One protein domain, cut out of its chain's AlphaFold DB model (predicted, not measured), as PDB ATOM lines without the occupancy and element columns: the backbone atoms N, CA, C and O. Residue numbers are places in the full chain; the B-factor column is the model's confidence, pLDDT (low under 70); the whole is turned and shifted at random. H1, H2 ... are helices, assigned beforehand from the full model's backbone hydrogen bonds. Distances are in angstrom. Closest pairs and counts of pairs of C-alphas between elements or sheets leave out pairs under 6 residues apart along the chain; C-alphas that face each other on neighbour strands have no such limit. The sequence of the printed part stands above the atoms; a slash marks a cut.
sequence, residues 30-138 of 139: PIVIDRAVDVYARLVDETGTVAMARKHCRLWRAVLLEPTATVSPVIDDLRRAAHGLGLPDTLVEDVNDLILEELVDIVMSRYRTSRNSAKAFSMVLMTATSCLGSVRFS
ATOM      1  N   PRO A  30     307.352 168.229 202.326       97.94
ATOM      2  CA  PRO A  30     307.991 168.959 201.231       97.94
ATOM      3  C   PRO A  30     307.708 168.339 199.855       97.94
ATOM      4  O   PRO A  30     307.441 169.070 198.913       97.94
ATOM      5  N   ILE A  31     307.657 167.008 199.740       98.12
ATOM      6  CA  ILE A  31     307.395 166.312 198.466       98.12
ATOM      7  C   ILE A  31     305.977 166.594 197.967       98.12
ATOM      8  O   ILE A  31     305.769 166.861 196.787       98.12
ATOM      9  N   VAL A  32     304.996 166.558 198.874       98.38
ATOM     10  CA  VAL A  32     303.599 166.891 198.566       98.38
ATOM     11  C   VAL A  32     303.501 168.315 198.023       98.38
ATOM     12  O   VAL A  32     302.816 168.550 197.028       98.38
ATOM     13  N   ILE A  33     304.174 169.266 198.678       98.19
ATOM     14  CA  ILE A  33     304.171 170.672 198.262       98.19
ATOM     15  C   ILE A  33     304.838 170.819 196.897       98.19
ATOM     16  O   ILE A  33     304.229 171.409 196.008       98.19
ATOM     17  N   ASP A  34     306.033 170.257 196.715       98.38
ATOM     18  CA  ASP A  34     306.802 170.367 195.475       98.38
ATOM     19  C   ASP A  34     306.011 169.806 194.288       98.38
ATOM     20  O   ASP A  34     305.837 170.486 193.276       98.38
ATOM     21  N   ARG A  35     305.424 168.611 194.432       98.38
ATOM     22  CA  ARG A  35     304.623 167.988 193.367       98.38
ATOM     23  C   ARG A  35     303.346 168.756 193.063       98.38
ATOM     24  O   ARG A  35     302.990 168.906 191.895       98.38
ATOM     25  N   ALA A  36     302.672 169.275 194.085       98.38
ATOM     26  CA  ALA A  36     301.492 170.100 193.875       98.38
ATOM     27  C   ALA A  36     301.848 171.415 193.157       98.38
ATOM     28  O   ALA A  36     301.169 171.791 192.203       98.38
ATOM     29  N   VAL A  37     302.920 172.097 193.574       98.50
ATOM     30  CA  VAL A  37     303.402 173.327 192.926       98.50
ATOM     31  C   VAL A  37     303.779 173.055 191.471       98.50
ATOM     32  O   VAL A  37     303.302 173.770 190.592       98.50
ATOM     33  N   ASP A  38     304.553 172.002 191.207       98.31
ATOM     34  CA  ASP A  38     305.007 171.626 189.864       98.31
ATOM     35  C   ASP A  38     303.855 171.444 188.871       98.31
ATOM     36  O   ASP A  38     303.992 171.792 187.692       98.31
ATOM     37  N   VAL A  39     302.732 170.878 189.326       98.38
ATOM     38  CA  VAL A  39     301.552 170.654 188.487       98.38
ATOM     39  C   VAL A  39     300.726 171.931 188.348       98.38
ATOM     40  O   VAL A  39     300.431 172.344 187.225       98.38
ATOM     41  N   TYR A  40     300.365 172.582 189.457       98.44
ATOM     42  CA  TYR A  40     299.462 173.736 189.413       98.44
ATOM     43  C   TYR A  40     300.097 174.969 188.753       98.44
ATOM     44  O   TYR A  40     299.401 175.669 188.017       98.44
ATOM     45  N   ALA A  41     301.411 175.182 188.894       98.31
ATOM     46  CA  ALA A  41     302.128 176.303 188.270       98.31
ATOM     47  C   ALA A  41     302.060 176.313 186.734       98.31
ATOM     48  O   ALA A  41     302.332 177.333 186.103       98.31
ATOM     49  N   ARG A  42     301.706 175.183 186.111       97.94
ATOM     50  CA  ARG A  42     301.546 175.067 184.652       97.94
ATOM     51  C   ARG A  42     300.160 175.485 184.168       97.94
ATOM     52  O   ARG A  42     299.960 175.604 182.963       97.94
ATOM     53  N   LEU A  43     299.203 175.637 185.082       98.19
ATOM     54  CA  LEU A  43     297.776 175.733 184.769       98.19
ATOM     55  C   LEU A  43     297.133 177.014 185.302       98.19
ATOM     56  O   LEU A  43     296.145 177.473 184.736       98.19
ATOM     57  N   VAL A  44     297.672 177.584 186.380       98.00
ATOM     58  CA  VAL A  44     297.137 178.787 187.028       98.00
ATOM     59  C   VAL A  44     298.246 179.783 187.349       98.00
ATOM     60  O   VAL A  44     299.432 179.477 187.234       98.00
ATOM     61  N   ASP A  45     297.858 180.995 187.742       98.25
ATOM     62  CA  ASP A  45     298.799 182.011 188.202       98.25
ATOM     63  C   ASP A  45     299.471 181.620 189.535       98.25
ATOM     64  O   ASP A  45     299.165 180.602 190.166       98.25
ATOM     65  N   GLU A  46     300.423 182.437 189.981       98.00
ATOM     66  CA  GLU A  46     301.169 182.189 191.218       98.00
ATOM     67  C   GLU A  46     300.243 182.102 192.444       98.00
ATOM     68  O   GLU A  46     300.391 181.213 193.287       98.00
ATOM     69  N   THR A  47     299.237 182.977 192.515       98.06
ATOM     70  CA  THR A  47     298.272 183.002 193.622       98.06
ATOM     71  C   THR A  47     297.457 181.709 193.671       98.06
ATOM     72  O   THR A  47     297.333 181.095 194.737       98.06
ATOM     73  N   GLY A  48     296.940 181.261 192.524       98.06
ATOM     74  CA  GLY A  48     296.225 180.000 192.375       98.06
ATOM     75  C   GLY A  48     297.110 178.802 192.707       98.06
ATOM     76  O   GLY A  48     296.682 177.909 193.436       98.06
ATOM     77  N   THR A  49     298.368 178.820 192.267       98.56
ATOM     78  CA  THR A  49     299.350 177.760 192.542       98.56
ATOM     79  C   THR A  49     299.565 177.587 194.040       98.56
ATOM     80  O   THR A  49     299.411 176.486 194.572       98.56
ATOM     81  N   VAL A  50     299.854 178.681 194.750       98.31
ATOM     82  CA  VAL A  50     300.070 178.659 196.203       98.31
ATOM     83  C   VAL A  50     298.806 178.210 196.939       98.31
ATOM     84  O   VAL A  50     298.885 177.416 197.880       98.31
ATOM     85  N   ALA A  51     297.631 178.692 196.523       98.12
ATOM     86  CA  ALA A  51     296.362 178.314 197.136       98.12
ATOM     87  C   ALA A  51     296.068 176.813 196.968       98.12
ATOM     88  O   ALA A  51     295.709 176.142 197.943       98.12
ATOM     89  N   MET A  52     296.266 176.282 195.762       98.56
ATOM     90  CA  MET A  52     296.034 174.875 195.453       98.56
ATOM     91  C   MET A  52     297.047 173.967 196.147       98.56
ATOM     92  O   MET A  52     296.638 173.018 196.813       98.56
ATOM     93  N   ALA A  53     298.342 174.295 196.111       98.44
ATOM     94  CA  ALA A  53     299.376 173.521 196.799       98.44
ATOM     95  C   ALA A  53     299.142 173.448 198.317       98.44
ATOM     96  O   ALA A  53     299.263 172.381 198.917       98.44
ATOM     97  N   ARG A  54     298.713 174.550 198.952       98.44
ATOM     98  CA  ARG A  54     298.352 174.556 200.381       98.44
ATOM     99  C   ARG A  54     297.157 173.656 200.691       98.44
ATOM    100  O   ARG A  54     297.195 172.920 201.677       98.44
ATOM    101  N   LYS A  55     296.100 173.699 199.871       98.50
ATOM    102  CA  LYS A  55     294.932 172.817 200.033       98.50
ATOM    103  C   LYS A  55     295.307 171.348 199.818       98.50
ATOM    104  O   LYS A  55     294.870 170.497 200.586       98.50
ATOM    105  N   HIS A  56     296.169 171.067 198.845       98.12
ATOM    106  CA  HIS A  56     296.666 169.721 198.571       98.12
ATOM    107  C   HIS A  56     297.530 169.186 199.727       98.12
ATOM    108  O   HIS A  56     297.330 168.070 200.200       98.12
ATOM    109  N   CYS A  57     298.417 170.019 200.277       98.25
ATOM    110  CA  CYS A  57     299.194 169.701 201.475       98.25
ATOM    111  C   CYS A  57     298.292 169.415 202.689       98.25
ATOM    112  O   CYS A  57     298.483 168.423 203.397       98.25
ATOM    113  N   ARG A  58     297.235 170.217 202.886       98.06
ATOM    114  CA  ARG A  58     296.226 169.970 203.927       98.06
ATOM    115  C   ARG A  58     295.518 168.626 203.742       98.06
ATOM    116  O   ARG A  58     295.305 167.935 204.737       98.06
ATOM    117  N   LEU A  59     295.176 168.249 202.508       97.94
ATOM    118  CA  LEU A  59     294.590 166.940 202.207       97.94
ATOM    119  C   LEU A  59     295.521 165.806 202.644       97.94
ATOM    120  O   LEU A  59     295.104 164.943 203.408       97.94
ATOM    121  N   TRP A  60     296.787 165.827 202.227       98.19
ATOM    122  CA  TRP A  60     297.739 164.765 202.574       98.19
ATOM    123  C   TRP A  60     298.047 164.688 204.064       98.19
ATOM    124  O   TRP A  60     298.183 163.591 204.611       98.19
ATOM    125  N   ARG A  61     298.077 165.832 204.751       98.00
ATOM    126  CA  ARG A  61     298.161 165.859 206.211       98.00
ATOM    127  C   ARG A  61     296.973 165.129 206.841       98.00
ATOM    128  O   ARG A  61     297.187 164.294 207.717       98.00
ATOM    129  N   ALA A  62     295.752 165.405 206.379       97.06
ATOM    130  CA  ALA A  62     294.550 164.741 206.879       97.06
ATOM    131  C   ALA A  62     294.567 163.233 206.577       97.06
ATOM    132  O   ALA A  62     294.361 162.421 207.472       97.06
ATOM    133  N   VAL A  63     294.919 162.843 205.349       96.81
ATOM    134  CA  VAL A  63     295.037 161.433 204.928       96.81
ATOM    135  C   VAL A  63     296.019 160.646 205.804       96.81
ATOM    136  O   VAL A  63     295.781 159.479 206.131       96.81
ATOM    137  N   LEU A  64     297.139 161.263 206.186       95.94
ATOM    138  CA  LEU A  64     298.175 160.586 206.959       95.94
ATOM    139  C   LEU A  64     297.916 160.613 208.463       95.94
ATOM    140  O   LEU A  64     298.223 159.619 209.128       95.94
ATOM    141  N   LEU A  65     297.383 161.711 209.000       95.25
ATOM    142  CA  LEU A  65     297.383 161.981 210.441       95.25
ATOM    143  C   LEU A  65     295.993 162.026 211.084       95.25
ATOM    144  O   LEU A  65     295.913 162.002 212.311       95.25
ATOM    145  N   GLU A  66     294.918 162.102 210.304       92.62
ATOM    146  CA  GLU A  66     293.563 162.282 210.822       92.62
ATOM    147  C   GLU A  66     292.665 161.055 210.562       92.62
ATOM    148  O   GLU A  66     292.978 160.202 209.725       92.62
ATOM    149  N   PRO A  67     291.535 160.918 211.286       88.31
ATOM    150  CA  PRO A  67     290.538 159.896 210.983       88.31
ATOM    151  C   PRO A  67     289.952 160.079 209.576       88.31
ATOM    152  O   PRO A  67     289.632 161.192 209.183       88.31
ATOM    153  N   THR A  68     289.677 158.987 208.855       87.06
ATOM    154  CA  THR A  68     289.127 159.014 207.480       87.06
ATOM    155  C   THR A  68     287.905 159.926 207.308       87.06
ATOM    156  O   THR A  68     287.753 160.562 206.270       87.06
ATOM    157  N   ALA A  69     287.055 160.048 208.334       86.00
ATOM    158  CA  ALA A  69     285.882 160.922 208.309       86.00
ATOM    159  C   ALA A  69     286.217 162.415 208.115       86.00
ATOM    160  O   ALA A  69     285.387 163.157 207.591       86.00
ATOM    161  N   THR A  70     287.412 162.874 208.503       90.38
ATOM    162  CA  THR A  70     287.830 164.274 208.318       90.38
ATOM    163  C   THR A  70     288.357 164.549 206.911       90.38
ATOM    164  O   THR A  70     288.443 165.708 206.511       90.38
ATOM    165  N   VAL A  71     288.658 163.509 206.127       93.88
ATOM    166  CA  VAL A  71     289.276 163.637 204.800       93.88
ATOM    167  C   VAL A  71     288.264 164.060 203.737       93.88
ATOM    168  O   VAL A  71     288.590 164.904 202.904       93.88
ATOM    169  N   SER A  72     287.027 163.546 203.790       93.44
ATOM    170  CA  SER A  72     285.964 163.880 202.821       93.44
ATOM    171  C   SER A  72     285.743 165.395 202.654       93.44
ATOM    172  O   SER A  72     285.891 165.900 201.544       93.44
ATOM    173  N   PRO A  73     285.502 166.185 203.722       94.38
ATOM    174  CA  PRO A  73     285.302 167.624 203.550       94.38
ATOM    175  C   PRO A  73     286.551 168.358 203.035       94.38
ATOM    176  O   PRO A  73     286.427 169.425 202.431       94.38
ATOM    177  N   VAL A  74     287.755 167.820 203.268       96.50
ATOM    178  CA  VAL A  74     289.011 168.422 202.797       96.50
ATOM    179  C   VAL A  74     289.204 168.185 201.300       96.50
ATOM    180  O   VAL A  74     289.568 169.123 200.588       96.50
ATOM    181  N   ILE A  75     288.924 166.976 200.804       95.31
ATOM    182  CA  ILE A  75     288.988 166.699 199.363       95.31
ATOM    183  C   ILE A  75     287.900 167.472 198.602       95.31
ATOM    184  O   ILE A  75     288.182 168.019 197.539       95.31
ATOM    185  N   ASP A  76     286.705 167.632 199.175       94.62
ATOM    186  CA  ASP A  76     285.620 168.403 198.553       94.62
ATOM    187  C   ASP A  76     285.921 169.907 198.487       94.62
ATOM    188  O   ASP A  76     285.567 170.584 197.521       94.62
ATOM    189  N   ASP A  77     286.586 170.466 199.502       96.12
ATOM    190  CA  ASP A  77     287.093 171.844 199.464       96.12
ATOM    191  C   ASP A  77     288.175 172.033 198.387       96.12
ATOM    192  O   ASP A  77     288.184 173.047 197.685       96.12
ATOM    193  N   LEU A  78     289.064 171.050 198.217       97.38
ATOM    194  CA  LEU A  78     290.093 171.074 197.177       97.38
ATOM    195  C   LEU A  78     289.489 170.961 195.767       97.38
ATOM    196  O   LEU A  78     289.841 171.757 194.898       97.38
ATOM    197  N   ARG A  79     288.547 170.037 195.548       96.56
ATOM    198  CA  ARG A  79     287.843 169.868 194.265       96.56
ATOM    199  C   ARG A  79     287.041 171.110 193.887       96.56
ATOM    200  O   ARG A  79     287.139 171.577 192.758       96.56
ATOM    201  N   ARG A  80     286.312 171.713 194.835       96.75
ATOM    202  CA  ARG A  80     285.592 172.977 194.587       96.75
ATOM    203  C   ARG A  80     286.534 174.125 194.240       96.75
ATOM    204  O   ARG A  80     286.206 174.922 193.366       96.75
ATOM    205  N   ALA A  81     287.693 174.207 194.894       97.62
ATOM    206  CA  ALA A  81     288.706 175.199 194.547       97.62
ATOM    207  C   ALA A  81     289.268 174.968 193.132       97.62
ATOM    208  O   ALA A  81     289.364 175.924 192.368       97.62
ATOM    209  N   ALA A  82     289.559 173.716 192.761       97.81
ATOM    210  CA  ALA A  82     290.007 173.365 191.413       97.81
ATOM    211  C   ALA A  82     288.958 173.733 190.350       97.81
ATOM    212  O   ALA A  82     289.275 174.402 189.369       97.81
ATOM    213  N   HIS A  83     287.696 173.375 190.594       97.25
ATOM    214  CA  HIS A  83     286.581 173.694 189.707       97.25
ATOM    215  C   HIS A  83     286.380 175.211 189.555       97.25
ATOM    216  O   HIS A  83     286.188 175.706 188.449       97.25
ATOM    217  N   GLY A  84     286.499 175.974 190.649       97.62
ATOM    218  CA  GLY A  84     286.429 177.440 190.618       97.62
ATOM    219  C   GLY A  84     287.541 178.108 189.800       97.62
ATOM    220  O   GLY A  84     287.374 179.244 189.365       97.62
ATOM    221  N   LEU A  85     288.649 177.402 189.561       97.44
ATOM    222  CA  LEU A  85     289.753 177.827 188.695       97.44
ATOM    223  C   LEU A  85     289.632 177.278 187.260       97.44
ATOM    224  O   LEU A  85     290.521 177.513 186.446       97.44
ATOM    225  N   GLY A  86     288.556 176.549 186.937       97.69
ATOM    226  CA  GLY A  86     288.349 175.940 185.621       97.69
ATOM    227  C   GLY A  86     289.292 174.773 185.318       97.69
ATOM    228  O   GLY A  86     289.541 174.476 184.149       97.69
ATOM    229  N   LEU A  87     289.852 174.135 186.348       97.56
ATOM    230  CA  LEU A  87     290.749 172.992 186.189       97.56
ATOM    231  C   LEU A  87     289.969 171.704 185.875       97.56
ATOM    232  O   LEU A  87     288.811 171.590 186.279       97.56
ATOM    233  N   PRO A  88     290.589 170.723 185.191       96.12
ATOM    234  CA  PRO A  88     289.950 169.439 184.910       96.12
ATOM    235  C   PRO A  88     289.485 168.730 186.184       96.12
ATOM    236  O   PRO A  88     290.214 168.699 187.178       96.12
ATOM    237  N   ASP A  89     288.314 168.093 186.123       90.75
ATOM    238  CA  ASP A  89     287.702 167.419 187.278       90.75
ATOM    239  C   ASP A  89     288.562 166.274 187.841       90.75
ATOM    240  O   ASP A  89     288.431 165.949 189.016       90.75
ATOM    241  N   THR A  90     289.455 165.685 187.033       94.44
ATOM    242  CA  THR A  90     290.368 164.599 187.443       94.44
ATOM    243  C   THR A  90     291.703 165.090 187.993       94.44
ATOM    244  O   THR A  90     292.473 164.299 188.530       94.44
ATOM    245  N   LEU A  91     292.010 166.387 187.870       96.62
ATOM    246  CA  LEU A  91     293.351 166.897 188.152       96.62
ATOM    247  C   LEU A  91     293.759 166.668 189.612       96.62
ATOM    248  O   LEU A  91     294.930 166.450 189.911       96.62
ATOM    249  N   VAL A  92     292.807 166.744 190.543       96.88
ATOM    250  CA  VAL A  92     293.085 166.515 191.964       96.88
ATOM    251  C   VAL A  92     293.519 165.068 192.195       96.88
ATOM    252  O   VAL A  92     294.467 164.820 192.938       96.88
ATOM    253  N   GLU A  93     292.848 164.113 191.568       95.81
ATOM    254  CA  GLU A  93     293.167 162.692 191.618       95.81
ATOM    255  C   GLU A  93     294.510 162.405 190.949       95.81
ATOM    256  O   GLU A  93     295.331 161.725 191.560       95.81
ATOM    257  N   ASP A  94     294.773 163.010 189.793       96.75
ATOM    258  CA  ASP A  94     296.038 162.858 189.070       96.75
ATOM    259  C   ASP A  94     297.230 163.346 189.918       96.75
ATOM    260  O   ASP A  94     298.255 162.672 190.017       96.75
ATOM    261  N   VAL A  95     297.095 164.488 190.609       98.00
ATOM    262  CA  VAL A  95     298.140 164.983 191.528       98.00
ATOM    263  C   VAL A  95     298.308 164.062 192.742       98.00
ATOM    264  O   VAL A  95     299.435 163.833 193.181       98.00
ATOM    265  N   ASN A  96     297.218 163.499 193.275       97.62
ATOM    266  CA  ASN A  96     297.309 162.529 194.368       97.62
ATOM    267  C   ASN A  96     298.059 161.260 193.940       97.62
ATOM    268  O   ASN A  96     298.864 160.746 194.716       97.62
ATOM    269  N   ASP A  97     297.806 160.763 192.731       96.69
ATOM    270  CA  ASP A  97     298.451 159.557 192.217       96.69
ATOM    271  C   ASP A  97     299.958 159.804 192.003       96.69
ATOM    272  O   ASP A  97     300.773 159.012 192.475       96.69
ATOM    273  N   LEU A  98     300.345 160.965 191.455       97.81
ATOM    274  CA  LEU A  98     301.755 161.376 191.329       97.81
ATOM    275  C   LEU A  98     302.481 161.454 192.678       97.81
ATOM    276  O   LEU A  98     303.615 160.994 192.819       97.81
ATOM    277  N   ILE A  99     301.841 162.044 193.689       98.31
ATOM    278  CA  ILE A  99     302.418 162.113 195.034       98.31
ATOM    279  C   ILE A  99     302.572 160.705 195.609       98.31
ATOM    280  O   ILE A  99     303.617 160.382 196.173       98.31
ATOM    281  N   LEU A 100     301.550 159.856 195.475       97.62
ATOM    282  CA  LEU A 100     301.582 158.494 195.996       97.62
ATOM    283  C   LEU A 100     302.723 157.678 195.378       97.62
ATOM    284  O   LEU A 100     303.439 157.002 196.119       97.62
ATOM    285  N   GLU A 101     302.907 157.762 194.060       97.31
ATOM    286  CA  GLU A 101     304.007 157.109 193.343       97.31
ATOM    287  C   GLU A 101     305.369 157.517 193.917       97.31
ATOM    288  O   GLU A 101     306.163 156.656 194.303       97.31
ATOM    289  N   GLU A 102     305.609 158.819 194.104       97.88
ATOM    290  CA  GLU A 102     306.893 159.287 194.635       97.88
ATOM    291  C   GLU A 102     307.125 158.861 196.092       97.88
ATOM    292  O   GLU A 102     308.233 158.467 196.476       97.88
ATOM    293  N   LEU A 103     306.078 158.870 196.923       97.56
ATOM    294  CA  LEU A 103     306.184 158.377 198.296       97.56
ATOM    295  C   LEU A 103     306.500 156.872 198.333       97.56
ATOM    296  O   LEU A 103     307.285 156.437 199.183       97.56
ATOM    297  N   VAL A 104     305.928 156.074 197.424       96.19
ATOM    298  CA  VAL A 104     306.247 154.642 197.289       96.19
ATOM    299  C   VAL A 104     307.711 154.456 196.903       96.19
ATOM    300  O   VAL A 104     308.417 153.691 197.569       96.19
ATOM    301  N   ASP A 105     308.193 155.181 195.898       95.88
ATOM    302  CA  ASP A 105     309.577 155.092 195.431       95.88
ATOM    303  C   ASP A 105     310.582 155.447 196.530       95.88
ATOM    304  O   ASP A 105     311.601 154.767 196.712       95.88
ATOM    305  N   ILE A 106     310.275 156.455 197.345       94.94
ATOM    306  CA  ILE A 106     311.095 156.820 198.504       94.94
ATOM    307  C   ILE A 106     311.090 155.710 199.548       94.94
ATOM    308  O   ILE A 106     312.149 155.361 200.075       94.94
ATOM    309  N   VAL A 107     309.933 155.114 199.846       93.88
ATOM    310  CA  VAL A 107     309.866 154.000 200.800       93.88
ATOM    311  C   VAL A 107     310.716 152.821 200.319       93.88
ATOM    312  O   VAL A 107     311.498 152.270 201.103       93.88
ATOM    313  N   MET A 108     310.614 152.471 199.036       90.94
ATOM    314  CA  MET A 108     311.332 151.339 198.445       90.94
ATOM    315  C   MET A 108     312.839 151.581 198.335       90.94
ATOM    316  O   MET A 108     313.627 150.668 198.587       90.94
ATOM    317  N   SER A 109     313.260 152.804 198.009       92.19
ATOM    318  CA  SER A 109     314.676 153.154 197.860       92.19
ATOM    319  C   SER A 109     315.367 153.403 199.205       92.19
ATOM    320  O   SER A 109     316.415 152.814 199.483       92.19
ATOM    321  N   ARG A 110     314.772 154.227 200.078       90.62
ATOM    322  CA  ARG A 110     315.389 154.706 201.325       90.62
ATOM    323  C   ARG A 110     315.389 153.665 202.439       90.62
ATOM    324  O   ARG A 110     316.328 153.628 203.232       90.62
ATOM    325  N   TYR A 111     314.366 152.815 202.511       86.62
ATOM    326  CA  TYR A 111     314.208 151.850 203.608       86.62
ATOM    327  C   TYR A 111     314.460 150.400 203.192       86.62
ATOM    328  O   TYR A 111     314.194 149.487 203.973       86.62
ATOM    329  N   ARG A 112     315.062 150.174 202.015       80.56
ATOM    330  CA  ARG A 112     315.394 148.841 201.482       80.56
ATOM    331  C   ARG A 112     316.133 147.943 202.480       80.56
ATOM    332  O   ARG A 112     315.921 146.735 202.504       80.56
ATOM    333  N   THR A 113     317.012 148.520 203.299       82.31
ATOM    334  CA  THR A 113     317.832 147.794 204.286       82.31
ATOM    335  C   THR A 113     317.148 147.625 205.647       82.31
ATOM    336  O   THR A 113     317.578 146.789 206.439       82.31
ATOM    337  N   SER A 114     316.059 148.356 205.920       87.81
ATOM    338  CA  SER A 114     315.271 148.256 207.154       87.81
ATOM    339  C   SER A 114     313.894 147.661 206.865       87.81
ATOM    340  O   SER A 114     312.918 148.374 206.621       87.81
ATOM    341  N   ARG A 115     313.791 146.328 206.955       86.25
ATOM    342  CA  ARG A 115     312.531 145.595 206.725       86.25
ATOM    343  C   ARG A 115     311.379 146.120 207.589       86.25
ATOM    344  O   ARG A 115     310.250 146.193 207.113       86.25
ATOM    345  N   ASN A 116     311.653 146.486 208.842       87.56
ATOM    346  CA  ASN A 116     310.624 146.976 209.760       87.56
ATOM    347  C   ASN A 116     310.100 148.356 209.344       87.56
ATOM    348  O   ASN A 116     308.885 148.542 209.294       87.56
ATOM    349  N   SER A 117     310.991 149.292 208.997       87.62
ATOM    350  CA  SER A 117     310.600 150.631 208.537       87.62
ATOM    351  C   SER A 117     309.870 150.568 207.199       87.62
ATOM    352  O   SER A 117     308.799 151.155 207.072       87.62
ATOM    353  N   ALA A 118     310.390 149.796 206.237       89.56
ATOM    354  CA  ALA A 118     309.740 149.591 204.946       89.56
ATOM    355  C   ALA A 118     308.320 149.042 205.129       89.56
ATOM    356  O   ALA A 118     307.365 149.631 204.640       89.56
ATOM    357  N   LYS A 119     308.153 147.980 205.933       91.69
ATOM    358  CA  LYS A 119     306.831 147.407 206.216       91.69
ATOM    359  C   LYS A 119     305.886 148.428 206.858       91.69
ATOM    360  O   LYS A 119     304.727 148.506 206.459       91.69
ATOM    361  N   ALA A 120     306.352 149.183 207.853       93.44
ATOM    362  CA  ALA A 120     305.532 150.180 208.540       93.44
ATOM    363  C   ALA A 120     305.054 151.276 207.579       93.44
ATOM    364  O   ALA A 120     303.853 151.523 207.490       93.44
ATOM    365  N   PHE A 121     305.963 151.869 206.806       94.69
ATOM    366  CA  PHE A 121     305.614 152.913 205.846       94.69
ATOM    367  C   PHE A 121     304.761 152.392 204.687       94.69
ATOM    368  O   PHE A 121     303.802 153.056 204.310       94.69
ATOM    369  N   SER A 122     305.002 151.176 204.190       94.38
ATOM    370  CA  SER A 122     304.109 150.562 203.201       94.38
ATOM    371  C   SER A 122     302.689 150.371 203.747       94.38
ATOM    372  O   SER A 122     301.728 150.618 203.028       94.38
ATOM    373  N   MET A 123     302.520 149.987 205.021       95.25
ATOM    374  CA  MET A 123     301.187 149.909 205.643       95.25
ATOM    375  C   MET A 123     300.512 151.281 205.758       95.25
ATOM    376  O   MET A 123     299.304 151.388 205.534       95.25
ATOM    377  N   VAL A 124     301.280 152.333 206.059       95.94
ATOM    378  CA  VAL A 124     300.771 153.712 206.052       95.94
ATOM    379  C   VAL A 124     300.290 154.109 204.652       95.94
ATOM    380  O   VAL A 124     299.149 154.552 204.528       95.94
ATOM    381  N   LEU A 125     301.081 153.870 203.599       96.25
ATOM    382  CA  LEU A 125     300.703 154.202 202.216       96.25
ATOM    383  C   LEU A 125     299.496 153.398 201.718       96.25
ATOM    384  O   LEU A 125     298.614 153.962 201.076       96.25
ATOM    385  N   MET A 126     299.391 152.112 202.066       95.56
ATOM    386  CA  MET A 126     298.191 151.323 201.756       95.56
ATOM    387  C   MET A 126     296.943 151.913 202.422       95.56
ATOM    388  O   MET A 126     295.888 152.002 201.796       95.56
ATOM    389  N   THR A 127     297.060 152.362 203.677       94.31
ATOM    390  CA  THR A 127     295.931 152.989 204.382       94.31
ATOM    391  C   THR A 127     295.567 154.341 203.767       94.31
ATOM    392  O   THR A 127     294.386 154.634 203.610       94.31
ATOM    393  N   ALA A 128     296.563 155.142 203.374       94.81
ATOM    394  CA  ALA A 128     296.356 156.405 202.667       94.81
ATOM    395  C   ALA A 128     295.644 156.192 201.320       94.81
ATOM    396  O   ALA A 128     294.647 156.853 201.038       94.81
ATOM    397  N   THR A 129     296.087 155.203 200.540       94.50
ATOM    398  CA  THR A 129     295.481 154.831 199.252       94.50
ATOM    399  C   THR A 129     294.031 154.394 199.432       94.50
ATOM    400  O   THR A 129     293.145 154.862 198.722       94.50
ATOM    401  N   SER A 130     293.759 153.543 200.429       93.31
ATOM    402  CA  SER A 130     292.391 153.131 200.752       93.31
ATOM    403  C   SER A 130     291.531 154.321 201.169       93.31
ATOM    404  O   SER A 130     290.384 154.408 200.746       93.31
ATOM    405  N   CYS A 131     292.071 155.240 201.974       93.06
ATOM    406  CA  CYS A 131     291.369 156.441 202.413       93.06
ATOM    407  C   CYS A 131     290.975 157.321 201.221       93.06
ATOM    408  O   CYS A 131     289.809 157.689 201.101       93.06
ATOM    409  N   LEU A 132     291.925 157.605 200.323       92.25
ATOM    410  CA  LEU A 132     291.695 158.363 199.091       92.25
ATOM    411  C   LEU A 132     290.676 157.663 198.179       92.25
ATOM    412  O   LEU A 132     289.769 158.309 197.664       92.25
ATOM    413  N   GLY A 133     290.765 156.340 198.031       89.56
ATOM    414  CA  GLY A 133     289.794 155.549 197.275       89.56
ATOM    415  C   GLY A 133     288.378 155.630 197.853       89.56
ATOM    416  O   GLY A 133     287.427 155.861 197.114       89.56
ATOM    417  N   SER A 134     288.216 155.506 199.172       86.06
ATOM    418  CA  SER A 134     286.899 155.567 199.820       86.06
ATOM    419  C   SER A 134     286.216 156.929 199.661       86.06
ATOM    420  O   SER A 134     285.006 156.979 199.438       86.06
ATOM    421  N   VAL A 135     286.971 158.032 199.720       83.94
ATOM    422  CA  VAL A 135     286.404 159.380 199.520       83.94
ATOM    423  C   VAL A 135     286.158 159.716 198.045       83.94
ATOM    424  O   VAL A 135     285.341 160.581 197.749       83.94
ATOM    425  N   ARG A 136     286.805 159.017 197.098       74.81
ATOM    426  CA  ARG A 136     286.527 159.178 195.658       74.81
ATOM    427  C   ARG A 136     285.114 158.723 195.270       74.81
ATOM    428  O   ARG A 136     284.547 159.304 194.354       74.81
ATOM    429  N   PHE A 137     284.555 157.728 195.963       66.38
ATOM    430  CA  PHE A 137     283.259 157.109 195.632       66.38
ATOM    431  C   PHE A 137     282.130 157.420 196.626       66.38
ATOM    432  O   PHE A 137     281.028 156.898 196.475       66.38
ATOM    433  N   SER A 138     282.395 158.236 197.645       57.69
ATOM    434  CA  SER A 138     281.368 158.695 198.583       57.69
ATOM    435  C   SER A 138     280.623 159.873 197.948       57.69
ATOM    436  O   SER A 138     281.017 161.020 198.133       57.69
TER     437      SER A 138
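AT A GLANCE: This is residues 30 to 138 of the 139 residues of an uncharacterized protein of Lichenibacterium ramalinae (UniProt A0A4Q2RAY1). H2 lies between H1 and H3 in one layer, and a hairpin of H4 and H5 packs slantwise on this layer, its linked end at residues 111 to 114 reaching away from H3. The 109 printed residues, all helix in class, have five named helices, H1 to H5 in order, and no named strand. The whole is compact, radius of gyration of the C-alphas 14.3 A, yet elongated, spanning 44 by 28 by 18 A.

HOW THE PARTS SIT: H1, residues 30 to 40, and H2, residues 46 to 65, form a hairpin at a steep tilt of 42 degrees; the closest C-alphas, of Ala 36 and Ala 53, are 5.0 A apart. H2 and H3, residues 68 to 84, form a hairpin at a shallow 14 degrees (closest C-alphas Ala 62 and Val 71, 5.8 A). H4, residues 91 to 110, and H5, residues 115 to 136, form another at 8 degrees (Val 107 and Ala 118, 6.1 A). Every O i to N i+4 pair is within hydrogen-bond range in H1, H2, H4 and H5; in H3, 10 of 13.

IN THESE COORDINATES: H1 begins at C-alpha 30 (307.991, 168.959, 201.231); H5, 31.4 A long, ends at C-alpha 136 (286.527, 159.178, 195.658).

THE WHOLE: The printed part has no cut and no long link; pLDDT is under 70 at residues 137 to 138.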